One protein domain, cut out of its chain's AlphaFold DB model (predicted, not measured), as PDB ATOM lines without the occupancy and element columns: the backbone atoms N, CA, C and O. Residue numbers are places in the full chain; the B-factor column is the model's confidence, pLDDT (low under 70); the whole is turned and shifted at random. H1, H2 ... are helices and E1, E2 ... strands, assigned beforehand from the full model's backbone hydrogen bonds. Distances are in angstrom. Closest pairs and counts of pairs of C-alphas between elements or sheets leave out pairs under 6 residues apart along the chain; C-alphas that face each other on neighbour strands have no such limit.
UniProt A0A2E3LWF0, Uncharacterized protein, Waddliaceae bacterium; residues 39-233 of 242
ATOM      1  N   ILE A  39      29.857  35.950  77.383       59.66
ATOM      2  CA  ILE A  39      30.302  35.493  76.066       59.66
ATOM      3  C   ILE A  39      31.680  34.863  76.186       59.66
ATOM      4  O   ILE A  39      32.571  35.422  76.824       59.66
ATOM      5  N   LEU A  40      31.824  33.652  75.638       62.06
ATOM      6  CA  LEU A  40      33.013  32.809  75.810       62.06
ATOM      7  C   LEU A  40      33.458  32.676  77.283       62.06
ATOM      8  O   LEU A  40      34.641  32.602  77.575       62.06
ATOM      9  N   GLY A  41      32.516  32.671  78.231       60.72
ATOM     10  CA  GLY A  41      32.814  32.576  79.667       60.72
ATOM     11  C   GLY A  41      33.192  33.896  80.356       60.72
ATOM     12  O   GLY A  41      33.325  33.906  81.578       60.72
ATOM     13  N   VAL A  42      33.294  35.012  79.624       66.69
ATOM     14  CA  VAL A  42      33.527  36.354  80.183       66.69
ATOM     15  C   VAL A  42      32.200  37.047  80.479       66.69
ATOM     16  O   VAL A  42      31.343  37.139  79.606       66.69
ATOM     17  N   GLN A  43      32.032  37.550  81.705       72.19
ATOM     18  CA  GLN A  43      30.825  38.257  82.151       72.19
ATOM     19  C   GLN A  43      30.983  39.778  81.997       72.19
ATOM     20  O   GLN A  43      31.895  40.365  82.580       72.19
ATOM     21  N   PHE A  44      30.083  40.425  81.254       65.88
ATOM     22  CA  PHE A  44      30.053  41.888  81.123       65.88
ATOM     23  C   PHE A  44      29.592  42.551  82.419       65.88
ATOM     24  O   PHE A  44      28.878  41.939  83.214       65.88
ATOM     25  N   GLY A  45      30.060  43.774  82.672       61.41
ATOM     26  CA  GLY A  45      29.860  44.454  83.953       61.41
ATOM     27  C   GLY A  45      30.575  43.778  85.130       61.41
ATOM     28  O   GLY A  45      30.192  43.979  86.281       61.41
ATOM     29  N   SER A  46      31.550  42.903  84.868       70.50
ATOM     30  CA  SER A  46      32.394  42.313  85.908       70.50
ATOM     31  C   SER A  46      33.615  43.188  86.185       70.50
ATOM     32  O   SER A  46      34.041  43.967  85.331       70.50
ATOM     33  N   SER A  47      34.165  43.061  87.393       65.88
ATOM     34  CA  SER A  47      35.381  43.774  87.772       65.88
ATOM     35  C   SER A  47      36.624  43.155  87.117       65.88
ATOM     36  O   SER A  47      36.611  41.966  86.768       65.88
ATOM     37  N   PRO A  48      37.738  43.903  87.010       64.38
ATOM     38  CA  PRO A  48      39.000  43.388  86.472       64.38
ATOM     39  C   PRO A  48      39.453  42.063  87.111       64.38
ATOM     40  O   PRO A  48      39.901  41.155  86.413       64.38
ATOM     41  N   ALA A  49      39.257  41.899  88.424       65.62
ATOM     42  CA  ALA A  49      39.610  40.677  89.154       65.62
ATOM     43  C   ALA A  49      38.746  39.457  88.773       65.62
ATOM     44  O   ALA A  49      39.187  38.308  88.860       65.62
ATOM     45  N   VAL A  50      37.488  39.670  88.377       69.06
ATOM     46  CA  VAL A  50      36.603  38.599  87.887       69.06
ATOM     47  C   VAL A  50      36.953  38.239  86.442       69.06
ATOM     48  O   VAL A  50      36.982  37.054  86.097       69.06
ATOM     49  N   LEU A  51      37.287  39.235  85.618       70.44
ATOM     50  CA  LEU A  51      37.778  39.016  84.259       70.44
ATOM     51  C   LEU A  51      39.080  38.201  84.256       70.44
ATOM     52  O   LEU A  51      39.156  37.200  83.547       70.44
ATOM     53  N   ALA A  52      40.064  38.575  85.082       63.19
ATOM     54  CA  ALA A  52      41.345  37.872  85.192       63.19
ATOM     55  C   ALA A  52      41.166  36.380  85.497       63.19
ATOM     56  O   ALA A  52      41.726  35.523  84.813       63.19
ATOM     57  N   ARG A  53      40.285  36.058  86.452       64.12
ATOM     58  CA  ARG A  53      39.920  34.671  86.784       64.12
ATOM     59  C   ARG A  53      39.226  33.941  85.633       64.12
ATOM     60  O   ARG A  53      39.449  32.746  85.454       64.12
ATOM     61  N   SER A  54      38.378  34.633  84.875       65.75
ATOM     62  CA  SER A  54      37.643  34.042  83.749       65.75
ATOM     63  C   SER A  54      38.577  33.715  82.584       65.75
ATOM     64  O   SER A  54      38.520  32.611  82.054       65.75
ATOM     65  N   LEU A  55      39.496  34.623  82.246       65.25
ATOM     66  CA  LEU A  55      40.483  34.394  81.191       65.25
ATOM     67  C   LEU A  55      41.512  33.327  81.586       65.25
ATOM     68  O   LEU A  55      41.800  32.445  80.776       65.25
ATOM     69  N   ALA A  56      41.960  33.297  82.847       59.78
ATOM     70  CA  ALA A  56      42.849  32.243  83.338       59.78
ATOM     71  C   ALA A  56      42.250  30.833  83.154       59.78
ATOM     72  O   ALA A  56      42.952  29.913  82.735       59.78
ATOM     73  N   LYS A  57      40.937  30.663  83.376       59.91
ATOM     74  CA  LYS A  57      40.228  29.394  83.111       59.91
ATOM     75  C   LYS A  57      40.216  28.996  81.633       59.91
ATOM     76  O   LYS A  57      40.103  27.814  81.332       59.91
ATOM     77  N   MET A  58      40.330  29.956  80.720       57.38
ATOM     78  CA  MET A  58      40.393  29.715  79.275       57.38
ATOM     79  C   MET A  58      41.819  29.424  78.782       57.38
ATOM     80  O   MET A  58      42.033  29.323  77.577       57.38
ATOM     81  N   GLY A  59      42.806  29.338  79.683       45.72
ATOM     82  CA  GLY A  59      44.223  29.262  79.310       45.72
ATOM     83  C   GLY A  59      44.782  30.585  78.772       45.72
ATOM     84  O   GLY A  59      45.936  30.637  78.352       45.72
ATOM     85  N   LEU A  60      43.992  31.663  78.810       45.81
ATOM     86  CA  LEU A  60      44.428  33.030  78.543       45.81
ATOM     87  C   LEU A  60      44.909  33.611  79.872       45.81
ATOM     88  O   LEU A  60      44.136  34.189  80.632       45.81
ATOM     89  N   ILE A  61      46.179  33.395  80.208       35.09
ATOM     90  CA  ILE A  61      46.727  33.850  81.488       35.09
ATOM     91  C   ILE A  61      46.719  35.388  81.513       35.09
ATOM     92  O   ILE A  61      47.594  36.044  80.950       35.09
ATOM     93  N   LEU A  62      45.725  35.973  82.183       36.59
ATOM     94  CA  LEU A  62      45.817  37.323  82.723       36.59
ATOM     95  C   LEU A  62      46.530  37.216  84.065       36.59
ATOM     96  O   LEU A  62      45.918  36.886  85.080       36.59
ATOM     97  N   ILE A  63      47.840  37.455  84.061       31.22
ATOM     98  CA  ILE A  63      48.599  37.587  85.302       31.22
ATOM     99  C   ILE A  63      48.215  38.937  85.909       31.22
ATOM    100  O   ILE A  63      48.654  39.987  85.449       31.22
ATOM    101  N   GLY A  64      47.351  38.894  86.915       29.20
ATOM    102  CA  GLY A  64      47.058  40.018  87.789       29.20
ATOM    103  C   GLY A  64      47.055  39.517  89.224       29.20
ATOM    104  O   GLY A  64      46.063  38.939  89.663       29.20
ATOM    105  N   GLN A  65      48.168  39.708  89.928       24.69
ATOM    106  CA  GLN A  65      48.165  39.753  91.386       24.69
ATOM    107  C   GLN A  65      47.963  41.210  91.809       24.69
ATOM    108  O   GLN A  65      48.514  42.133  91.210       24.69
ATOM    109  N   GLU A  66      47.142  41.423  92.834       36.47
ATOM    110  CA  GLU A  66      47.293  42.602  93.682       36.47
ATOM    111  C   GLU A  66      48.729  42.574  94.227       36.47
ATOM    112  O   GLU A  66      49.110  41.574  94.822       36.47
ATOM    113  N   GLN A  67      49.488  43.654  94.023       31.03
ATOM    114  CA  GLN A  67      50.933  43.831  94.273       31.03
ATOM    115  C   GLN A  67      51.842  43.606  93.050       31.03
ATOM    116  O   GLN A  67      51.910  42.532  92.471       31.03
ATOM    117  N   GLU A  68      52.526  44.699  92.688       32.06
ATOM    118  CA  GLU A  68      53.756  44.795  91.888       32.06
ATOM    119  C   GLU A  68      53.932  43.817  90.710       32.06
ATOM    120  O   GLU A  68      54.483  42.731  90.844       32.06
ATOM    121  N   GLY A  69      53.602  44.277  89.500       32.38
ATOM    122  CA  GLY A  69      54.161  43.708  88.270       32.38
ATOM    123  C   GLY A  69      53.140  43.503  87.161       32.38
ATOM    124  O   GLY A  69      52.452  42.490  87.111       32.38
ATOM    125  N   ILE A  70      53.086  44.439  86.210       49.47
ATOM    126  CA  ILE A  70      52.325  44.287  84.968       49.47
ATOM    127  C   ILE A  70      53.307  44.469  83.810       49.47
ATOM    128  O   ILE A  70      53.802  45.566  83.570       49.47
ATOM    129  N   ARG A  71      53.590  43.398  83.063       39.69
ATOM    130  CA  ARG A  71      54.170  43.505  81.713       39.69
ATOM    131  C   ARG A  71      53.040  43.612  80.686       39.69
ATOM    132  O   ARG A  71      52.806  42.708  79.895       39.69
ATOM    133  N   GLY A  72      52.320  44.724  80.760       46.00
ATOM    134  CA  GLY A  72      51.230  45.135  79.881       46.00
ATOM    135  C   GLY A  72      50.984  46.625  80.107       46.00
ATOM    136  O   GLY A  72      51.012  47.089  81.248       46.00
ATOM    137  N   GLU A  73      50.823  47.404  79.040       47.41
ATOM    138  CA  GLU A  73      50.617  48.845  79.182       47.41
ATOM    139  C   GLU A  73      49.245  49.114  79.805       47.41
ATOM    140  O   GLU A  73      48.206  48.835  79.205       47.41
ATOM    141  N   GLN A  74      49.238  49.659  81.020       54.25
ATOM    142  CA  GLN A  74      48.030  50.192  81.635       54.25
ATOM    143  C   GLN A  74      47.938  51.678  81.335       54.25
ATOM    144  O   GLN A  74      48.818  52.453  81.715       54.25
ATOM    145  N   ARG A  75      46.847  52.084  80.690       49.34
ATOM    146  CA  ARG A  75      46.550  53.496  80.455       49.34
ATOM    147  C   ARG A  75      45.277  53.847  81.207       49.34
ATOM    148  O   ARG A  75      44.198  53.318  80.945       49.34
ATOM    149  N   LYS A  76      45.424  54.728  82.197       51.62
ATOM    150  CA  LYS A  76      44.285  55.379  82.844       51.62
ATOM    151  C   LYS A  76      43.896  56.563  81.977       51.62
ATOM    152  O   LYS A  76      44.683  57.500  81.847       51.62
ATOM    153  N   TYR A  77      42.701  56.525  81.407       45.03
ATOM    154  CA  TYR A  77      42.166  57.681  80.707       45.03
ATOM    155  C   TYR A  77      41.541  58.608  81.742       45.03
ATOM    156  O   TYR A  77      40.704  58.203  82.551       45.03
ATOM    157  N   ARG A  78      42.031  59.846  81.778       36.09
ATOM    158  CA  ARG A  78      41.409  60.914  82.554       36.09
ATOM    159  C   ARG A  78      40.526  61.703  81.614       36.09
ATOM    160  O   ARG A  78      41.017  62.246  80.628       36.09
ATOM    161  N   TYR A  79      39.256  61.793  81.966       34.44
ATOM    162  CA  TYR A  79      38.341  62.728  81.346       34.44
ATOM    163  C   TYR A  79      38.245  63.952  82.255       34.44
ATOM    164  O   TYR A  79      37.878  63.811  83.420       34.44
ATOM    165  N   GLN A  80      38.668  65.126  81.772       32.44
ATOM    166  CA  GLN A  80      38.570  66.402  82.502       32.44
ATOM    167  C   GLN A  80      39.011  66.340  83.987       32.44
ATOM    168  O   GLN A  80      38.360  66.875  84.878       32.44
ATOM    169  N   GLY A  81      40.114  65.645  84.290       32.12
ATOM    170  CA  GLY A  81      40.655  65.572  85.656       32.12
ATOM    171  C   GLY A  81      39.948  64.603  86.619       32.12
ATOM    172  O   GLY A  81      40.440  64.419  87.731       32.12
ATOM    173  N   ILE A  82      38.882  63.912  86.200       31.95
ATOM    174  CA  ILE A  82      38.206  62.861  86.976       31.95
ATOM    175  C   ILE A  82      38.660  61.483  86.442       31.95
ATOM    176  O   ILE A  82      38.689  61.270  85.225       31.95
ATOM    177  N   PRO A  83      39.075  60.527  87.299       44.50
ATOM    178  CA  PRO A  83      39.463  59.194  86.845       44.50
ATOM    179  C   PRO A  83      38.216  58.424  86.400       44.50
ATOM    180  O   PRO A  83      37.506  57.861  87.228       44.50
ATOM    181  N   GLN A  84      37.937  58.393  85.100       57.38
ATOM    182  CA  GLN A  84      36.784  57.675  84.563       57.38
ATOM    183  C   GLN A  84      37.207  56.770  83.416       57.38
ATOM    184  O   GLN A  84      37.033  57.059  82.239       57.38
ATOM    185  N   GLY A  85      37.786  55.643  83.812       58.31
ATOM    186  CA  GLY A  85      38.012  54.505  82.941       58.31
ATOM    187  C   GLY A  85      39.430  53.957  83.003       58.31
ATOM    188  O   GLY A  85      40.390  54.632  83.378       58.31
ATOM    189  N   MET A  86      39.555  52.683  82.660       66.19
ATOM    190  CA  MET A  86      40.825  51.970  82.637       66.19
ATOM    191  C   MET A  86      40.873  51.105  81.388       66.19
ATOM    192  O   MET A  86      39.982  50.286  81.171       66.19
ATOM    193  N   GLU A  87      41.926  51.265  80.593       67.00
ATOM    194  CA  GLU A  87      42.271  50.289  79.568       67.00
ATOM    195  C   GLU A  87      43.383  49.394  80.085       67.00
ATOM    196  O   GLU A  87      44.411  49.853  80.596       67.00
ATOM    197  N   ILE A  88      43.161  48.099  79.925       66.50
ATOM    198  CA  ILE A  88      44.170  47.082  80.165       66.50
ATOM    199  C   ILE A  88      44.516  46.472  78.815       66.50
ATOM    200  O   ILE A  88      43.628  45.992  78.108       66.50
ATOM    201  N   ARG A  89      45.806  46.461  78.475       65.00
ATOM    202  CA  ARG A  89      46.328  45.745  77.308       65.00
ATOM    203  C   ARG A  89      47.037  44.467  77.732       65.00
ATOM    204  O   ARG A  89      47.840  44.479  78.664       65.00
ATOM    205  N   ASN A  90      46.765  43.376  77.023       64.62
ATOM    206  CA  ASN A  90      47.508  42.123  77.126       64.62
ATOM    207  C   ASN A  90      47.881  41.640  75.719       64.62
ATOM    208  O   ASN A  90      47.034  41.124  74.983       64.62
ATOM    209  N   GLY A  91      49.144  41.843  75.337       71.06
ATOM    210  CA  GLY A  91      49.575  41.696  73.948       71.06
ATOM    211  C   GLY A  91      48.809  42.664  73.044       71.06
ATOM    212  O   GLY A  91      48.751  43.856  73.331       71.06
ATOM    213  N   GLU A  92      48.191  42.145  71.983       74.12
ATOM    214  CA  GLU A  92      47.323  42.941  71.105       74.12
ATOM    215  C   GLU A  92      45.903  43.132  71.671       74.12
ATOM    216  O   GLU A  92      45.178  43.990  71.183       74.12
ATOM    217  N   SER A  93      45.479  42.351  72.676       75.75
ATOM    218  CA  SER A  93      44.107  42.406  73.213       75.75
ATOM    219  C   SER A  93      43.897  43.569  74.177       75.75
ATOM    220  O   SER A  93      44.773  43.892  74.979       75.75
ATOM    221  N   GLU A  94      42.704  44.158  74.129       80.81
ATOM    222  CA  GLU A  94      42.344  45.382  74.852       80.81
ATOM    223  C   GLU A  94      41.051  45.172  75.646       80.81
ATOM    224  O   GLU A  94      40.079  44.601  75.141       80.81
ATOM    225  N   PHE A  95      41.020  45.670  76.879       79.06
ATOM    226  CA  PHE A  95      39.866  45.597  77.773       79.06
ATOM    227  C   PHE A  95      39.562  46.988  78.312       79.06
ATOM    228  O   PHE A  95      40.445  47.638  78.868       79.06
ATOM    229  N   LEU A  96      38.316  47.426  78.162       76.31
ATOM    230  CA  LEU A  96      37.860  48.763  78.514       76.31
ATOM    231  C   LEU A  96      36.933  48.687  79.721       76.31
ATOM    232  O   LEU A  96      35.900  48.011  79.685       76.31
ATOM    233  N   PHE A  97      37.297  49.406  80.776       74.19
ATOM    234  CA  PHE A  97      36.521  49.510  82.003       74.19
ATOM    235  C   PHE A  97      36.056  50.941  82.224       74.19
ATOM    236  O   PHE A  97      36.823  51.874  82.001       74.19
ATOM    237  N   TYR A  98      34.844  51.098  82.746       72.50
ATOM    238  CA  TYR A  98      34.296  52.360  83.239       72.50
ATOM    239  C   TYR A  98      33.659  52.098  84.608       72.50
ATOM    240  O   TYR A  98      32.963  51.102  84.762       72.50
ATOM    241  N   GLU A  99      33.959  52.918  85.623       72.25
ATOM    242  CA  GLU A  99      33.489  52.708  87.012       72.25
ATOM    243  C   GLU A  99      33.721  51.271  87.547       72.25
ATOM    244  O   GLU A  99      32.906  50.708  88.270       72.25
ATOM    245  N   ASN A 100      34.864  50.664  87.198       68.19
ATOM    246  CA  ASN A 100      35.228  49.265  87.497       68.19
ATOM    247  C   ASN A 100      34.356  48.187  86.833       68.19
ATOM    248  O   ASN A 100      34.496  47.008  87.158       68.19
ATOM    249  N   GLU A 101      33.514  48.548  85.874       72.88
ATOM    250  CA  GLU A 101      32.721  47.616  85.083       72.88
ATOM    251  C   GLU A 101      33.331  47.432  83.692       72.88
ATOM    252  O   GLU A 101      33.656  48.403  83.010       72.88
ATOM    253  N   LEU A 102      33.500  46.177  83.257       75.06
ATOM    254  CA  LEU A 102      33.905  45.871  81.885       75.06
ATOM    255  C   LEU A 102      32.812  46.318  80.909       75.06
ATOM    256  O   LEU A 102      31.722  45.734  80.892       75.06
ATOM    257  N   ILE A 103      33.141  47.306  80.077       78.69
ATOM    258  CA  ILE A 103      32.239  47.894  79.083       78.69
ATOM    259  C   ILE A 103      32.572  47.504  77.646       78.69
ATOM    260  O   ILE A 103      31.704  47.567  76.779       78.69
ATOM    261  N   GLY A 104      33.807  47.081  77.381       81.19
ATOM    262  CA  GLY A 104      34.231  46.711  76.041       81.19
ATOM    263  C   GLY A 104      35.481  45.850  76.038       81.19
ATOM    264  O   GLY A 104      36.269  45.858  76.983       81.19
ATOM    265  N   MET A 105      35.646  45.079  74.973       84.19
ATOM    266  CA  MET A 105      36.765  44.161  74.826       84.19
ATOM    267  C   MET A 105      37.080  43.924  73.350       84.19
ATOM    268  O   MET A 105      36.183  43.673  72.546       84.19
ATOM    269  N   ASN A 106      38.364  43.955  73.010       85.50
ATOM    270  CA  ASN A 106      38.911  43.504  71.739       85.50
ATOM    271  C   ASN A 106      39.829  42.312  72.010       85.50
ATOM    272  O   ASN A 106      40.885  42.471  72.616       85.50
ATOM    273  N   LEU A 107      39.439  41.127  71.547       82.44
ATOM    274  CA  LEU A 107      40.294  39.944  71.568       82.44
ATOM    275  C   LEU A 107      40.888  39.718  70.184       82.44
ATOM    276  O   LEU A 107      40.152  39.648  69.193       82.44
ATOM    277  N   TYR A 108      42.206  39.563  70.135       83.44
ATOM    278  CA  TYR A 108      42.928  39.198  68.922       83.44
ATOM    279  C   TYR A 108      43.453  37.776  69.056       83.44
ATOM    280  O   TYR A 108      44.057  37.405  70.061       83.44
ATOM    281  N   PHE A 109      43.196  36.974  68.029       81.12
ATOM    282  CA  PHE A 109      43.625  35.584  67.958       81.12
ATOM    283  C   PHE A 109      44.676  35.430  66.859       81.12
ATOM    284  O   PHE A 109      44.653  36.201  65.894       81.12
ATOM    285  N   PRO A 110      45.551  34.408  66.938       81.94
ATOM    286  CA  PRO A 110      46.451  34.098  65.838       81.94
ATOM    287  C   PRO A 110      45.640  33.926  64.541       81.94
ATOM    288  O   PRO A 110      44.683  33.138  64.530       81.94
ATOM    289  N   PRO A 111      45.963  34.670  63.472       82.06
ATOM    290  CA  PRO A 111      45.113  34.750  62.295       82.06
ATOM    291  C   PRO A 111      45.261  33.493  61.432       82.06
ATOM    292  O   PRO A 111      46.174  33.382  60.621       82.06
ATOM    293  N   SER A 112      44.350  32.537  61.612       82.88
ATOM    294  CA  SER A 112      44.223  31.345  60.767       82.88
ATOM    295  C   SER A 112      42.758  30.989  60.554       82.88
ATOM    296  O   SER A 112      41.895  31.296  61.387       82.88
ATOM    297  N   TYR A 113      42.461  30.312  59.448       83.75
ATOM    298  CA  TYR A 113      41.097  29.902  59.147       83.75
ATOM    299  C   TYR A 113      40.599  28.845  60.129       83.75
ATOM    300  O   TYR A 113      39.457  28.920  60.590       83.75
ATOM    301  N   ARG A 114      41.466  27.921  60.552       79.56
ATOM    302  CA  ARG A 114      41.156  26.983  61.639       79.56
ATOM    303  C   ARG A 114      40.757  27.689  62.938       79.56
ATOM    304  O   ARG A 114      39.773  27.291  63.573       79.56
ATOM    305  N   ASN A 115      41.482  28.736  63.336       79.56
ATOM    306  CA  ASN A 115      41.139  29.510  64.531       79.56
ATOM    307  C   ASN A 115      39.821  30.256  64.343       79.56
ATOM    308  O   ASN A 115      38.978  30.217  65.236       79.56
ATOM    309  N   PHE A 116      39.590  30.848  63.170       85.12
ATOM    310  CA  PHE A 116      38.311  31.477  62.849       85.12
ATOM    311  C   PHE A 116      37.142  30.493  62.991       85.12
ATOM    312  O   PHE A 116      36.166  30.805  63.670       85.12
ATOM    313  N   LEU A 117      37.245  29.285  62.424       82.50
ATOM    314  CA  LEU A 117      36.205  28.259  62.553       82.50
ATOM    315  C   LEU A 117      35.959  27.864  64.014       82.50
ATOM    316  O   LEU A 117      34.807  27.675  64.408       82.50
ATOM    317  N   THR A 118      37.028  27.761  64.805       80.81
ATOM    318  CA  THR A 118      36.968  27.404  66.228       80.81
ATOM    319  C   THR A 118      36.269  28.496  67.033       80.81
ATOM    320  O   THR A 118      35.273  28.216  67.700       80.81
ATOM    321  N   VAL A 119      36.726  29.745  66.910       81.25
ATOM    322  CA  VAL A 119      36.149  30.908  67.597       81.25
ATOM    323  C   VAL A 119      34.699  31.112  67.176       81.25
ATOM    324  O   VAL A 119      33.839  31.290  68.029       81.25
ATOM    325  N   ARG A 120      34.393  31.010  65.876       84.12
ATOM    326  CA  ARG A 120      33.019  31.099  65.368       84.12
ATOM    327  C   ARG A 120      32.126  30.026  65.985       84.12
ATOM    328  O   ARG A 120      31.015  30.333  66.395       84.12
ATOM    329  N   HIS A 121      32.583  28.775  66.039       79.75
ATOM    330  CA  HIS A 121      31.791  27.685  66.609       79.75
ATOM    331  C   HIS A 121      31.558  27.876  68.111       79.75
ATOM    332  O   HIS A 121      30.425  27.762  68.566       79.75
ATOM    333  N   GLN A 122      32.602  28.227  68.865       78.19
ATOM    334  CA  GLN A 122      32.480  28.532  70.291       78.19
ATOM    335  C   GLN A 122      31.546  29.718  70.538       78.19
ATOM    336  O   GLN A 122      30.694  29.638  71.419       78.19
ATOM    337  N   LEU A 123      31.662  30.780  69.736       81.12
ATOM    338  CA  LEU A 123      30.801  31.954  69.820       81.12
ATOM    339  C   LEU A 123      29.343  31.559  69.591       81.12
ATOM    340  O   LEU A 123      28.524  31.777  70.478       81.12
ATOM    341  N   ILE A 124      29.047  30.896  68.466       79.06
ATOM    342  CA  ILE A 124      27.697  30.425  68.117       79.06
ATOM    343  C   ILE A 124      27.100  29.566  69.233       79.06
ATOM    344  O   ILE A 124      25.979  29.819  69.662       79.06
ATOM    345  N   ASN A 125      27.866  28.613  69.765       74.38
ATOM    346  CA  ASN A 125      27.386  27.737  70.831       74.38
ATOM    347  C   ASN A 125      27.209  28.465  72.175       74.38
ATOM    348  O   ASN A 125      26.393  28.048  72.989       74.38
ATOM    349  N   SER A 126      27.986  29.520  72.436       70.81
ATOM    350  CA  SER A 126      27.964  30.229  73.724       70.81
ATOM    351  C   SER A 126      26.823  31.232  73.866       70.81
ATOM    352  O   SER A 126      26.516  31.642  74.982       70.81
ATOM    353  N   MET A 127      26.213  31.649  72.758       72.38
ATOM    354  CA  MET A 127      25.248  32.746  72.767       72.38
ATOM    355  C   MET A 127      23.835  32.349  73.210       72.38
ATOM    356  O   MET A 127      23.098  33.206  73.695       72.38
ATOM    357  N   GLY A 128      23.453  31.073  73.086       71.44
ATOM    358  CA  GLY A 128      22.079  30.632  73.357       71.44
ATOM    359  C   GLY A 128      21.032  31.408  72.540       71.44
ATOM    360  O   GLY A 128      21.359  32.033  71.534       71.44
ATOM    361  N   ASP A 129      19.780  31.414  73.001       78.56
ATOM    362  CA  ASP A 129      18.651  32.048  72.287       78.56
ATOM    363  C   ASP A 129      18.666  33.586  72.338       78.56
ATOM    364  O   ASP A 129      17.870  34.256  71.679       78.56
ATOM    365  N   ARG A 130      19.559  34.166  73.146       76.12
ATOM    366  CA  ARG A 130      19.615  35.610  73.383       76.12
ATOM    367  C   ARG A 130      20.192  36.382  72.201       76.12
ATOM    368  O   ARG A 130      19.809  37.536  72.010       76.12
ATOM    369  N   PHE A 131      21.103  35.784  71.438       80.38
ATOM    370  CA  PHE A 131      21.723  36.455  70.300       80.38
ATOM    371  C   PHE A 131      21.342  35.773  68.996       80.38
ATOM    372  O   PHE A 131      21.288  34.548  68.900       80.38
ATOM    373  N   LYS A 132      21.160  36.586  67.963       82.12
ATOM    374  CA  LYS A 132      20.945  36.137  66.586       82.12
ATOM    375  C   LYS A 132      22.023  36.727  65.688       82.12
ATOM    376  O   LYS A 132      22.542  37.809  65.942       82.12
ATOM    377  N   VAL A 133      22.368  36.024  64.616       83.75
ATOM    378  CA  VAL A 133      23.224  36.607  63.575       83.75
ATOM    379  C   VAL A 133      22.375  37.602  62.794       83.75
ATOM    380  O   VAL A 133      21.479  37.192  62.065       83.75
ATOM    381  N   ASP A 134      22.647  38.892  62.965       85.12
ATOM    382  CA  ASP A 134      21.927  39.960  62.267       85.12
ATOM    383  C   ASP A 134      22.534  40.222  60.890       85.12
ATOM    384  O   ASP A 134      21.846  40.160  59.872       85.12
ATOM    385  N   LYS A 135      23.859  40.388  60.828       86.25
ATOM    386  CA  LYS A 135      24.563  40.607  59.564       86.25
ATOM    387  C   LYS A 135      25.712  39.632  59.395       86.25
ATOM    388  O   LYS A 135      26.613  39.538  60.225       86.25
ATOM    389  N   LYS A 136      25.711  38.947  58.255       90.88
ATOM    390  CA  LYS A 136      26.771  38.033  57.835       90.88
ATOM    391  C   LYS A 136      27.287  38.447  56.463       90.88
ATOM    392  O   LYS A 136      26.516  38.525  55.511       90.88
ATOM    393  N   GLN A 137      28.589  38.687  56.359       88.19
ATOM    394  CA  GLN A 137      29.271  38.941  55.094       88.19
ATOM    395  C   GLN A 137      30.488  38.030  54.987       88.19
ATOM    396  O   GLN A 137      31.372  38.050  55.840       88.19
ATOM    397  N   GLU A 138      30.522  37.220  53.937       88.94
ATOM    398  CA  GLU A 138      31.638  36.330  53.646       88.94
ATOM    399  C   GLU A 138      32.001  36.470  52.177       88.94
ATOM    400  O   GLU A 138      31.133  36.370  51.309       88.94
ATOM    401  N   ALA A 139      33.285  36.653  51.911       88.44
ATOM    402  CA  ALA A 139      33.850  36.477  50.590       88.44
ATOM    403  C   ALA A 139      34.989  35.474  50.689       88.44
ATOM    404  O   ALA A 139      35.763  35.469  51.645       88.44
ATOM    405  N   MET A 140      35.072  34.616  49.688       86.75
ATOM    406  CA  MET A 140      36.192  33.718  49.501       86.75
ATOM    407  C   MET A 140      36.407  33.573  48.009       86.75
ATOM    408  O   MET A 140      35.449  33.376  47.256       86.75
ATOM    409  N   GLU A 141      37.663  33.657  47.600       86.31
ATOM    410  CA  GLU A 141      38.063  33.464  46.215       86.31
ATOM    411  C   GLU A 141      37.505  32.133  45.659       86.31
ATOM    412  O   GLU A 141      37.635  31.100  46.320       86.31
ATOM    413  N   PRO A 142      36.871  32.106  44.467       83.06
ATOM    414  CA  PRO A 142      36.147  30.924  43.978       83.06
ATOM    415  C   PRO A 142      37.000  29.655  43.856       83.06
ATOM    416  O   PRO A 142      36.543  28.556  44.191       83.06
ATOM    417  N   VAL A 143      38.250  29.809  43.408       83.31
ATOM    418  CA  VAL A 143      39.208  28.703  43.274       83.31
ATOM    419  C   VAL A 143      39.533  28.132  44.651       83.31
ATOM    420  O   VAL A 143      39.402  26.928  44.868       83.31
ATOM    421  N   LEU A 144      39.845  29.007  45.606       84.44
ATOM    422  CA  LEU A 144      40.112  28.638  46.991       84.44
ATOM    423  C   LEU A 144      38.891  27.974  47.640       84.44
ATOM    424  O   LEU A 144      39.017  26.932  48.273       84.44
ATOM    425  N   ARG A 145      37.685  28.507  47.422       84.50
ATOM    426  CA  ARG A 145      36.437  27.911  47.920       84.50
ATOM    427  C   ARG A 145      36.250  26.484  47.421       84.50
ATOM    428  O   ARG A 145      35.882  25.610  48.201       84.50
ATOM    429  N   THR A 146      36.516  26.251  46.139       82.44
ATOM    430  CA  THR A 146      36.433  24.915  45.539       82.44
ATOM    431  C   THR A 146      37.479  23.986  46.142       82.44
ATOM    432  O   THR A 146      37.140  22.878  46.547       82.44
ATOM    433  N   GLN A 147      38.724  24.445  46.281       79.94
ATOM    434  CA  GLN A 147      39.799  23.673  46.910       79.94
ATOM    435  C   GLN A 147      39.447  23.274  48.348       79.94
ATOM    436  O   GLN A 147      39.578  22.111  48.715       79.94
ATOM    437  N   LEU A 148      38.929  24.212  49.145       79.00
ATOM    438  CA  LEU A 148      38.579  23.965  50.544       79.00
ATOM    439  C   LEU A 148      37.323  23.102  50.715       79.00
ATOM    440  O   LEU A 148      37.212  22.402  51.716       79.00
ATOM    441  N   ALA A 149      36.388  23.117  49.759       77.69
ATOM    442  CA  ALA A 149      35.175  22.294  49.818       77.69
ATOM    443  C   ALA A 149      35.463  20.783  49.769       77.69
ATOM    444  O   ALA A 149      34.654  19.994  50.253       77.69
ATOM    445  N   HIS A 150      36.608  20.387  49.207       72.12
ATOM    446  CA  HIS A 150      37.015  18.986  49.085       72.12
ATOM    447  C   HIS A 150      37.859  18.498  50.271       72.12
ATOM    448  O   HIS A 150      38.087  17.297  50.396       72.12
ATOM    449  N   LEU A 151      38.302  19.403  51.153       69.94
ATOM    450  CA  LEU A 151      39.084  19.052  52.338       69.94
ATOM    451  C   LEU A 151      38.160  18.634  53.485       69.94
ATOM    452  O   LEU A 151      37.195  19.328  53.821       69.94
ATOM    453  N   ARG A 152      38.476  17.524  54.160       62.81
ATOM    454  CA  ARG A 152      37.805  17.188  55.424       62.81
ATOM    455  C   ARG A 152      38.239  18.168  56.521       62.81
ATOM    456  O   ARG A 152      39.335  18.721  56.488       62.81
ATOM    457  N   LYS A 153      37.412  18.336  57.562       55.75
ATOM    458  CA  LYS A 153      37.664  19.241  58.715       55.75
ATOM    459  C   LYS A 153      39.055  19.093  59.367       55.75
ATOM    460  O   LYS A 153      39.524  20.046  59.980       55.75
ATOM    461  N   ASN A 154      39.698  17.931  59.227       56.66
ATOM    462  CA  ASN A 154      40.989  17.609  59.840       56.66
ATOM    463  C   ASN A 154      42.166  17.636  58.843       56.66
ATOM    464  O   ASN A 154      43.287  17.331  59.230       56.66
ATOM    465  N   GLU A 155      41.924  17.998  57.581       62.12
ATOM    466  CA  GLU A 155      42.908  17.983  56.485       62.12
ATOM    467  C   GLU A 155      43.388  19.392  56.098       62.12
ATOM    468  O   GLU A 155      43.993  19.583  55.045       62.12
ATOM    469  N   PHE A 156      43.137  20.399  56.943       70.12
ATOM    470  CA  PHE A 156      43.684  21.740  56.737       70.12
ATOM    471  C   PHE A 156      45.210  21.709  56.841       70.12
ATOM    472  O   PHE A 156      45.783  21.708  57.932       70.12
ATOM    473  N   SER A 157      45.856  21.652  55.678       76.62
ATOM    474  CA  SER A 157      47.308  21.707  55.544       76.62
ATOM    475  C   SER A 157      47.830  23.133  55.750       76.62
ATOM    476  O   SER A 157      47.102  24.111  55.554       76.62
ATOM    477  N   SER A 158      49.117  23.261  56.080       78.94
ATOM    478  CA  SER A 158      49.815  24.555  56.104       78.94
ATOM    479  C   SER A 158      49.691  25.303  54.773       78.94
ATOM    480  O   SER A 158      49.516  26.518  54.767       78.94
ATOM    481  N   HIS A 159      49.695  24.576  53.654       82.31
ATOM    482  CA  HIS A 159      49.536  25.143  52.316       82.31
ATOM    483  C   HIS A 159      48.160  25.797  52.111       82.31
ATOM    484  O   HIS A 159      48.056  26.879  51.536       82.31
ATOM    485  N   SER A 160      47.093  25.178  52.624       84.00
ATOM    486  CA  SER A 160      45.740  25.742  52.570       84.00
ATOM    487  C   SER A 160      45.625  27.023  53.404       84.00
ATOM    488  O   SER A 160      45.016  27.992  52.959       84.00
ATOM    489  N   GLU A 161      46.234  27.051  54.591       85.94
ATOM    490  CA  GLU A 161      46.265  28.244  55.452       85.94
ATOM    491  C   GLU A 161      47.066  29.395  54.818       85.94
ATOM    492  O   GLU A 161      46.655  30.557  54.885       85.94
ATOM    493  N   GLU A 162      48.171  29.084  54.138       86.62
ATOM    494  CA  GLU A 162      48.960  30.067  53.392       86.62
ATOM    495  C   GLU A 162      48.171  30.650  52.210       86.62
ATOM    496  O   GLU A 162      48.131  31.870  52.031       86.62
ATOM    497  N   ALA A 163      47.468  29.804  51.447       87.69
ATOM    498  CA  ALA A 163      46.618  30.242  50.341       87.69
ATOM    499  C   ALA A 163      45.483  31.169  50.813       87.69
ATOM    500  O   ALA A 163      45.236  32.209  50.196       87.69
ATOM    501  N   ILE A 164      44.841  30.847  51.943       87.50
ATOM    502  CA  ILE A 164      43.824  31.711  52.560       87.50
ATOM    503  C   ILE A 164      44.439  33.040  52.984       87.50
ATOM    504  O   ILE A 164      43.921  34.094  52.621       87.50
ATOM    505  N   SER A 165      45.561  33.006  53.702       86.31
ATOM    506  CA  SER A 165      46.249  34.210  54.180       86.31
ATOM    507  C   SER A 165      46.645  35.135  53.026       86.31
ATOM    508  O   SER A 165      46.435  36.348  53.089       86.31
ATOM    509  N   LYS A 166      47.146  34.564  51.926       88.88
ATOM    510  CA  LYS A 166      47.467  35.300  50.699       88.88
ATOM    511  C   LYS A 166      46.223  35.938  50.078       88.88
ATOM    512  O   LYS A 166      46.240  37.134  49.786       88.88
ATOM    513  N   SER A 167      45.145  35.171  49.923       89.00
ATOM    514  CA  SER A 167      43.874  35.658  49.369       89.00
ATOM    515  C   SER A 167      43.258  36.767  50.240       89.00
ATOM    516  O   SER A 167      42.713  37.745  49.724       89.00
ATOM    517  N   MET A 168      43.417  36.691  51.567       89.25
ATOM    518  CA  MET A 168      43.021  37.759  52.494       89.25
ATOM    519  C   MET A 168      43.821  39.038  52.297       89.25
ATOM    520  O   MET A 168      43.236  40.112  52.203       89.25
ATOM    521  N   ASN A 169      45.146  38.942  52.191       87.56
ATOM    522  CA  ASN A 169      46.000  40.112  51.974       87.56
ATOM    523  C   ASN A 169      45.699  40.811  50.643       87.56
ATOM    524  O   ASN A 169      45.846  42.026  50.529       87.56
ATOM    525  N   GLN A 170      45.224  40.061  49.652       87.31
ATOM    526  CA  GLN A 170      44.759  40.601  48.375       87.31
ATOM    527  C   GLN A 170      43.360  41.239  48.462       87.31
ATOM    528  O   GLN A 170      42.978  41.978  47.561       87.31
ATOM    529  N   GLY A 171      42.620  41.021  49.555       83.94
ATOM    530  CA  GLY A 171      41.247  41.501  49.742       83.94
ATOM    531  C   GLY A 171      40.178  40.606  49.109       83.94
ATOM    532  O   GLY A 171      39.009  40.978  49.092       83.94
ATOM    533  N   ASN A 172      40.559  39.424  48.618       87.06
ATOM    534  CA  ASN A 172      39.658  38.489  47.939       87.06
ATOM    535  C   ASN A 172      38.888  37.590  48.918       87.06
ATOM    536  O   ASN A 172      37.860  37.014  48.561       87.06
ATOM    537  N   THR A 173      39.390  37.456  50.149       87.50
ATOM    538  CA  THR A 173      38.780  36.629  51.192       87.50
ATOM    539  C   THR A 173      38.596  37.437  52.477       87.50
ATOM    540  O   THR A 173      39.535  38.069  52.956       87.50
ATOM    541  N   PHE A 174      37.393  37.407  53.051       90.75
ATOM    542  CA  PHE A 174      37.087  37.998  54.355       90.75
ATOM    543  C   PHE A 174      35.838  37.366  54.974       90.75
ATOM    544  O   PHE A 174      34.944  36.889  54.275       90.75
ATOM    545  N   PHE A 175      35.750  37.421  56.301       90.50
ATOM    546  CA  PHE A 175      34.592  36.962  57.061       90.50
ATOM    547  C   PHE A 175      34.214  38.003  58.098       90.50
ATOM    548  O   PHE A 175      35.054  38.448  58.878       90.50
ATOM    549  N   TYR A 176      32.942  38.368  58.127       91.19
ATOM    550  CA  TYR A 176      32.416  39.369  59.034       91.19
ATOM    551  C   TYR A 176      31.043  38.948  59.545       91.19
ATOM    552  O   TYR A 176      30.118  38.691  58.772       91.19
ATOM    553  N   TYR A 177      30.927  38.875  60.863       90.50
ATOM    554  CA  TYR A 177      29.731  38.455  61.573       90.50
ATOM    555  C   TYR A 177      29.386  39.517  62.605       90.50
ATOM    556  O   TYR A 177      30.191  39.820  63.485       90.50
ATOM    557  N   PHE A 178      28.182  40.054  62.489       89.25
ATOM    558  CA  PHE A 178      27.557  40.919  63.470       89.25
ATOM    559  C   PHE A 178      26.425  40.147  64.132       89.25
ATOM    560  O   PHE A 178      25.583  39.560  63.441       89.25
ATOM    561  N   LEU A 179      26.442  40.109  65.457       86.19
ATOM    562  CA  LEU A 179      25.476  39.355  66.235       86.19
ATOM    563  C   LEU A 179      24.711  40.336  67.108       86.19
ATOM    564  O   LEU A 179      25.306  41.107  67.860       86.19
ATOM    565  N   ASP A 180      23.399  40.304  66.930       81.19
ATOM    566  CA  ASP A 180      22.447  41.195  67.565       81.19
ATOM    567  C   ASP A 180      21.936  40.550  68.846       81.19
ATOM    568  O   ASP A 180      21.515  39.387  68.858       81.19
ATOM    569  N   ASP A 181      22.029  41.306  69.931       82.81
ATOM    570  CA  ASP A 181      21.469  40.943  71.221       82.81
ATOM    571  C   ASP A 181      19.990  41.314  71.210       82.81
ATOM    572  O   ASP A 181      19.646  42.478  71.063       82.81
ATOM    573  N   THR A 182      19.101  40.350  71.440       75.44
ATOM    574  CA  THR A 182      17.646  40.594  71.510       75.44
ATOM    575  C   THR A 182      17.237  41.639  72.554       75.44
ATOM    576  O   THR A 182      16.110  42.131  72.516       75.44
ATOM    577  N   ARG A 183      18.132  41.978  73.488       78.19
ATOM    578  CA  ARG A 183      17.937  43.023  74.500       78.19
ATOM    579  C   ARG A 183      18.598  44.361  74.155       78.19
ATOM    580  O   ARG A 183      18.488  45.284  74.952       78.19
ATOM    581  N   ASN A 184      19.292  44.467  73.019       72.31
ATOM    582  CA  ASN A 184      20.095  45.630  72.622       72.31
ATOM    583  C   ASN A 184      21.087  46.092  73.711       72.31
ATOM    584  O   ASN A 184      21.372  47.278  73.853       72.31
ATOM    585  N   GLU A 185      21.608  45.170  74.529       75.75
ATOM    586  CA  GLU A 185      22.576  45.526  75.573       75.75
ATOM    587  C   GLU A 185      24.012  45.389  75.068       75.75
ATOM    588  O   GLU A 185      24.899  46.114  75.523       75.75
ATOM    589  N   LEU A 186      24.256  44.463  74.136       79.31
ATOM    590  CA  LEU A 186      25.588  44.109  73.663       79.31
ATOM    591  C   LEU A 186      25.712  44.129  72.146       79.31
ATOM    592  O   LEU A 186      24.927  43.529  71.422       79.31
ATOM    593  N   ASN A 187      26.813  44.713  71.696       83.38
ATOM    594  CA  ASN A 187      27.304  44.613  70.339       83.38
ATOM    595  C   ASN A 187      28.384  43.534  70.273       83.38
ATOM    596  O   ASN A 187      29.380  43.616  70.998       83.38
ATOM    597  N   VAL A 188      28.206  42.539  69.404       87.50
ATOM    598  CA  VAL A 188      29.193  41.475  69.204       87.50
ATOM    599  C   VAL A 188      29.591  41.406  67.740       87.50
ATOM    600  O   VAL A 188      28.748  41.309  66.846       87.50
ATOM    601  N   ARG A 189      30.899  41.413  67.483       91.19
ATOM    602  CA  ARG A 189      31.441  41.381  66.126       91.19
ATOM    603  C   ARG A 189      32.636  40.450  66.030       91.19
ATOM    604  O   ARG A 189      33.653  40.677  66.676       91.19
ATOM    605  N   LEU A 190      32.542  39.449  65.163       91.06
ATOM    606  CA  LEU A 190      33.657  38.582  64.786       91.06
ATOM    607  C   LEU A 190      34.102  38.928  63.365       91.06
ATOM    608  O   LEU A 190      33.305  38.874  62.429       91.06
ATOM    609  N   SER A 191      35.379  39.252  63.193       92.75
ATOM    610  CA  SER A 191      35.966  39.579  61.894       92.75
ATOM    611  C   SER A 191      37.254  38.805  61.652       92.75
ATOM    612  O   SER A 191      38.139  38.799  62.508       92.75
ATOM    613  N   PHE A 192      37.380  38.213  60.468       91.50
ATOM    614  CA  PHE A 192      38.616  37.645  59.947       91.50
ATOM    615  C   PHE A 192      38.905  38.277  58.581       91.50
ATOM    616  O   PHE A 192      38.283  37.917  57.579       91.50
ATOM    617  N   ALA A 193      39.768  39.291  58.570       91.06
ATOM    618  CA  ALA A 193      40.026  40.142  57.409       91.06
ATOM    619  C   ALA A 193      41.444  40.723  57.452       91.06
ATOM    620  O   ALA A 193      42.108  40.675  58.487       91.06
ATOM    621  N   SER A 194      41.915  41.299  56.344       89.50
ATOM    622  CA  SER A 194      43.190  42.020  56.331       89.50
ATOM    623  C   SER A 194      43.084  43.364  57.058       89.50
ATOM    624  O   SER A 194      42.186  44.151  56.753       89.50
ATOM    625  N   ARG A 195      44.046  43.672  57.931       88.38
ATOM    626  CA  ARG A 195      44.310  45.029  58.427       88.38
ATOM    627  C   ARG A 195      45.555  45.612  57.767       88.38
ATOM    628  O   ARG A 195      46.411  44.865  57.306       88.38
ATOM    629  N   ILE A 196      45.673  46.935  57.772       87.06
ATOM    630  CA  ILE A 196      46.893  47.634  57.355       87.06
ATOM    631  C   ILE A 196      47.788  47.787  58.595       87.06
ATOM    632  O   ILE A 196      47.318  48.242  59.638       87.06
ATOM    633  N   SER A 197      49.042  47.343  58.515       83.94
ATOM    634  CA  SER A 197      50.058  47.544  59.553       83.94
ATOM    635  C   SER A 197      50.547  48.995  59.574       83.94
ATOM    636  O   SER A 197      50.333  49.744  58.626       83.94
ATOM    637  N   GLU A 198      51.287  49.382  60.615       80.69
ATOM    638  CA  GLU A 198      51.945  50.701  60.684       80.69
ATOM    639  C   GLU A 198      52.906  50.941  59.507       80.69
ATOM    640  O   GLU A 198      53.058  52.059  59.030       80.69
ATOM    641  N   SER A 199      53.500  49.866  58.984       84.62
ATOM    642  CA  SER A 199      54.349  49.873  57.788       84.62
ATOM    643  C   SER A 199      53.581  49.877  56.458       84.62
ATOM    644  O   SER A 199      54.197  49.750  55.404       84.62
ATOM    645  N   GLY A 200      52.248  49.984  56.478       85.88
ATOM    646  CA  GLY A 200      51.401  50.008  55.282       85.88
ATOM    647  C   GLY A 200      51.116  48.636  54.659       85.88
ATOM    648  O   GLY A 200      50.415  48.548  53.651       85.88
ATOM    649  N   ASN A 201      51.613  47.548  55.252       86.88
ATOM    650  CA  ASN A 201      51.423  46.197  54.733       86.88
ATOM    651  C   ASN A 201      50.071  45.623  55.157       86.88
ATOM    652  O   ASN A 201      49.649  45.760  56.305       86.88
ATOM    653  N   LYS A 202      49.401  44.914  54.246       87.56
ATOM    654  CA  LYS A 202      48.191  44.161  54.588       87.56
ATOM    655  C   LYS A 202      48.572  42.861  55.284       87.56
ATOM    656  O   LYS A 202      49.333  42.071  54.731       87.56
ATOM    657  N   ILE A 203      48.024  42.646  56.476       88.38
ATOM    658  CA  ILE A 203      48.219  41.426  57.260       88.38
ATOM    659  C   ILE A 203      46.871  40.860  57.715       88.38
ATOM    660  O   ILE A 203      45.985  41.639  58.081       88.38
ATOM    661  N   PRO A 204      46.677  39.530  57.728       87.81
ATOM    662  CA  PRO A 204      45.429  38.946  58.196       87.81
ATOM    663  C   PRO A 204      45.251  39.194  59.697       87.81
ATOM    664  O   PRO A 204      46.207  39.134  60.469       87.81
ATOM    665  N   GLN A 205      44.019  39.450  60.124       90.88
ATOM    666  CA  GLN A 205      43.666  39.663  61.521       90.88
ATOM    667  C   GLN A 205      42.358  38.955  61.853       90.88
ATOM    668  O   GLN A 205      41.343  39.148  61.183       90.88
ATOM    669  N   LEU A 206      42.382  38.170  62.930       86.62
ATOM    670  CA  LEU A 206      41.200  37.577  63.543       86.62
ATOM    671  C   LEU A 206      40.881  38.339  64.830       86.62
ATOM    672  O   LEU A 206      41.608  38.239  65.819       86.62
ATOM    673  N   LYS A 207      39.795  39.109  64.796       90.00
ATOM    674  CA  LYS A 207      39.354  39.979  65.886       90.00
ATOM    675  C   LYS A 207      37.941  39.621  66.317       90.00
ATOM    676  O   LYS A 207      37.052  39.440  65.486       90.00
ATOM    677  N   LEU A 208      37.737  39.591  67.624       87.75
ATOM    678  CA  LEU A 208      36.434  39.478  68.252       87.75
ATOM    679  C   LEU A 208      36.228  40.686  69.161       87.75
ATOM    680  O   LEU A 208      36.965  40.891  70.124       87.75
ATOM    681  N   HIS A 209      35.257  41.511  68.799       88.94
ATOM    682  CA  HIS A 209      34.911  42.737  69.493       88.94
ATOM    683  C   HIS A 209      33.602  42.574  70.250       88.94
ATOM    684  O   HIS A 209      32.641  41.988  69.741       88.94
ATOM    685  N   TYR A 210      33.579  43.177  71.432       86.44
ATOM    686  CA  TYR A 210      32.410  43.307  72.270       86.44
ATOM    687  C   TYR A 210      32.309  44.714  72.836       86.44
ATOM    688  O   TYR A 210      33.313  45.272  73.288       86.44
ATOM    689  N   SER A 211      31.099  45.247  72.910       83.56
ATOM    690  CA  SER A 211      30.826  46.472  73.658       83.56
ATOM    691  C   SER A 211      29.409  46.482  74.213       83.56
ATOM    692  O   SER A 211      28.485  45.971  73.584       83.56
ATOM    693  N   LEU A 212      29.237  47.058  75.403       79.06
ATOM    694  CA  LEU A 212      27.921  47.415  75.921       79.06
ATOM    695  C   LEU A 212      27.406  48.626  75.141       79.06
ATOM    696  O   LEU A 212      28.065  49.666  75.121       79.06
ATOM    697  N   GLN A 213      26.227  48.510  74.533       70.50
ATOM    698  CA  GLN A 213      25.644  49.586  73.727       70.50
ATOM    699  C   GLN A 213      25.445  50.861  74.563       70.50
ATOM    700  O   GLN A 213      25.891  51.941  74.177       70.50
ATOM    701  N   SER A 214      24.924  50.706  75.781       66.44
ATOM    702  CA  SER A 214      24.756  51.802  76.743       66.44
ATOM    703  C   SER A 214      26.073  52.443  77.191       66.44
ATOM    704  O   SER A 214      26.085  53.601  77.598       66.44
ATOM    705  N   ALA A 215      27.200  51.727  77.125       61.56
ATOM    706  CA  ALA A 215      28.502  52.299  77.451       61.56
ATOM    707  C   ALA A 215      29.072  53.136  76.300       61.56
ATOM    708  O   ALA A 215      29.709  54.154  76.557       61.56
ATOM    709  N   VAL A 216      28.811  52.747  75.047       57.78
ATOM    710  CA  VAL A 216      29.155  53.555  73.864       57.78
ATOM    711  C   VAL A 216      28.363  54.862  73.872       57.78
ATOM    712  O   VAL A 216      28.956  55.927  73.729       57.78
ATOM    713  N   GLU A 217      27.061  54.793  74.158       59.25
ATOM    714  CA  GLU A 217      26.197  55.973  74.296       59.25
ATOM    715  C   GLU A 217      26.622  56.870  75.467       59.25
ATOM    716  O   GLU A 217      26.643  58.090  75.334       59.25
ATOM    717  N   LYS A 218      27.020  56.301  76.616       56.34
ATOM    718  CA  LYS A 218      27.572  57.087  77.735       56.34
ATOM    719  C   LYS A 218      28.885  57.776  77.367       56.34
ATOM    720  O   LYS A 218      29.077  58.923  77.759       56.34
ATOM    721  N   MET A 219      29.770  57.126  76.608       53.66
ATOM    722  CA  MET A 219      31.010  57.754  76.134       53.66
ATOM    723  C   MET A 219      30.733  58.878  75.122       53.66
ATOM    724  O   MET A 219      31.344  59.936  75.227       53.66
ATOM    725  N   GLN A 220      29.780  58.688  74.203       53.09
ATOM    726  CA  GLN A 220      29.392  59.690  73.197       53.09
ATOM    727  C   GLN A 220      28.660  60.892  73.810       53.09
ATOM    728  O   GLN A 220      29.085  62.024  73.622       53.09
ATOM    729  N   ASN A 221      27.651  60.666  74.655       50.41
ATOM    730  CA  ASN A 221      26.906  61.748  75.316       50.41
ATOM    731  C   ASN A 221      27.770  62.592  76.266       50.41
ATOM    732  O   ASN A 221      27.412  63.719  76.607       50.41
ATOM    733  N   THR A 222      28.881  62.037  76.750       49.69
ATOM    734  CA  THR A 222      29.836  62.784  77.573       49.69
ATOM    735  C   THR A 222      30.718  63.688  76.703       49.69
ATOM    736  O   THR A 222      31.049  64.782  77.151       49.69
ATOM    737  N   HIS A 223      31.025  63.275  75.466       43.97
ATOM    738  CA  HIS A 223      31.752  64.066  74.469       43.97
ATOM    739  C   HIS A 223      30.931  65.275  73.999       43.97
ATOM    740  O   HIS A 223      31.407  66.400  74.113       43.97
ATOM    741  N   ASP A 224      29.666  65.058  73.620       42.53
ATOM    742  CA  ASP A 224      28.785  66.127  73.123       42.53
ATOM    743  C   ASP A 224      28.552  67.225  74.180       42.53
ATOM    744  O   ASP A 224      28.532  68.411  73.870       42.53
ATOM    745  N   LYS A 225      28.463  66.850  75.466       46.88
ATOM    746  CA  LYS A 225      28.299  67.802  76.583       46.88
ATOM    747  C   LYS A 225      29.567  68.571  76.960       46.88
ATOM    748  O   LYS A 225      29.468  69.574  77.667       46.88
ATOM    749  N   ALA A 226      30.749  68.086  76.586       46.25
ATOM    750  CA  ALA A 226      31.979  68.854  76.764       46.25
ATOM    751  C   ALA A 226      32.173  69.863  75.636       46.25
ATOM    752  O   ALA A 226      32.545  70.995  75.926       46.25
ATOM    753  N   ASP A 227      31.821  69.491  74.407       43.28
ATOM    754  CA  ASP A 227      31.879  70.402  73.263       43.28
ATOM    755  C   ASP A 227      30.825  71.524  73.385       43.28
ATOM    756  O   ASP A 227      31.089  72.669  73.022       43.28
ATOM    757  N   GLU A 228      29.666  71.251  74.000       44.09
ATOM    758  CA  GLU A 228      28.649  72.275  74.300       44.09
ATOM    759  C   GLU A 228      29.124  73.283  75.373       44.09
ATOM    760  O   GLU A 228      28.856  74.478  75.273       44.09
ATOM    761  N   LYS A 229      29.914  72.838  76.364       43.56
ATOM    762  CA  LYS A 229      30.476  73.719  77.408       43.56
ATOM    763  C   LYS A 229      31.632  74.598  76.932       43.56
ATOM    764  O   LYS A 229      31.827  75.669  77.503       43.56
ATOM    765  N   ASP A 230      32.375  74.167  75.917       42.59
ATOM    766  CA  ASP A 230      33.450  74.972  75.326       42.59
ATOM    767  C   ASP A 230      32.912  76.005  74.316       42.59
ATOM    768  O   ASP A 230      33.557  77.029  74.081       42.59
ATOM    769  N   HIS A 231      31.697  75.811  73.788       41.56
ATOM    770  CA  HIS A 231      31.017  76.808  72.955       41.56
ATOM    771  C   HIS A 231      30.327  77.929  73.751       41.56
ATOM    772  O   HIS A 231      30.240  79.049  73.247       41.56
ATOM    773  N   ASP A 232      29.939  77.690  75.007       43.09
ATOM    774  CA  ASP A 232      29.353  78.720  75.882       43.09
ATOM    775  C   ASP A 232      30.396  79.644  76.551       43.09
ATOM    776  O   ASP A 232      30.039  80.620  77.213       43.09
ATOM    777  N   ALA A 233      31.698  79.381  76.377       46.00
ATOM    778  CA  ALA A 233      32.775  80.127  77.038       46.00
ATOM    779  C   ALA A 233      33.418  81.248  76.192       46.00
ATOM    780  O   ALA A 233      34.369  81.881  76.657       46.00
TER     781      ALA A 233
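AT A GLANCE: This is residues 39 to 233 of the 242 residues of an uncharacterized protein of Waddliaceae bacterium (UniProt A0A2E3LWF0). A twisted sheet of eight strands makes the body of the domain, with H2 and H4 packed on one face of it, over E7. At one end H3 sits beyond H4, and at the other end H5, which follows E8 with no residue between them, makes an arm that turns off from the line of E8; residues 227 to 233, of which 227 to 231 belong to H5, stick out. H1 only grazes the sheet with residues 48 to 51, and a long unnamed stretch, residues 58 to 73, leads from it to the edge strand E1. The printed part has 195 residues, with five named helices and eight named strands in the order H1 E1 E2 E3 E4 H2 E5 H3 H4 E6 E7 E8 H5; the sheet runs E1 E2 E3 E4 E8 E7 E6 E5, all antiparallel, and the class is mixed, helices and strands. The whole is only just compact, close to loose, with a radius of gyration of the C-alphas of 19.4 A and spans of 63 by 43 by 42 A.

IN THESE COORDINATES: H1 is residues 48 to 57, 14.4 A long, and begins with C-alpha 48 at (39.000, 43.388, 86.472). Then come E1, residues 74 to 79, E2, residues 82 to 90 and 24.8 A, E3, residues 93 to 98, and E4, residues 101 to 109 and 23.6 A. H2, residues 113 to 126, is 19.6 A long, with C-alpha 113 at (41.097, 29.902, 59.147). E5 is residues 131 to 139, H3 residues 142 to 149 and H4 residues 158 to 169. E6, residues 174 to 181, is 23.2 A long; E7, residues 186 to 196, is 27.1 A; E8, residues 202 to 212, is 29.6 A. H5, residues 213 to 231, is 27.8 A long and ends with C-alpha 231 at (31.017, 76.808, 72.955).

HOW THE PARTS SIT: The sheet has edge strands E1 and E5, and its strands' lines turn by 68 degrees from edge to edge. It holds two meanders, in which each strand is the antiparallel neighbour of the one before: E1 E2 E3 E4, and E6 E7 E8. E4, of the first meander, and E8, of the second, are antiparallel neighbours, with N 105 and O 210 2.9 A apart, within hydrogen-bond range. E8 and E7, a hairpin, have N 191 and O 207 at 2.8 A, and E6 and E5 have N 176 and O 137 at 2.8 A. E7 bends by 79 degrees at residue 193 and E8 by 57 degrees at residue 206. Helices on both faces make three layers, H2 and H4 on one face and H5 on the other. H2 has a height over the sheet of 9.0 A and runs along the strands, at 1 degrees to E7 on the local plane; its closest C-alphas to E7 are those of Phe 116 and Phe 192, 6.8 A. H4, at a height of 10.9 A, stands up from the sheet; the closest C-alphas of H4 and E8 are those of Asn 169 and Lys 202, 5.3 A. H3 is not on the sheet and only just touches H4, with 3 pairs of C-alphas within 8 A, the closest being Leu 144 and Ile 164 at 7.4 A; H1 and H5 are apart. Every O i to N i+4 pair is within hydrogen-bond range in H1, H2, H3 and H4, and 14 of 15 are in H5.

THE WHOLE: The two C-alphas farthest apart are those of His 150 and Ala 233, 67.4 A. The printed part has no cut, and the one long link is H1 to E1, of 16 residues. The mean pLDDT of the printed part is 70.6; among the residues under 70 are 52 to 90 and 214 to 233, and E1 has a mean of 45.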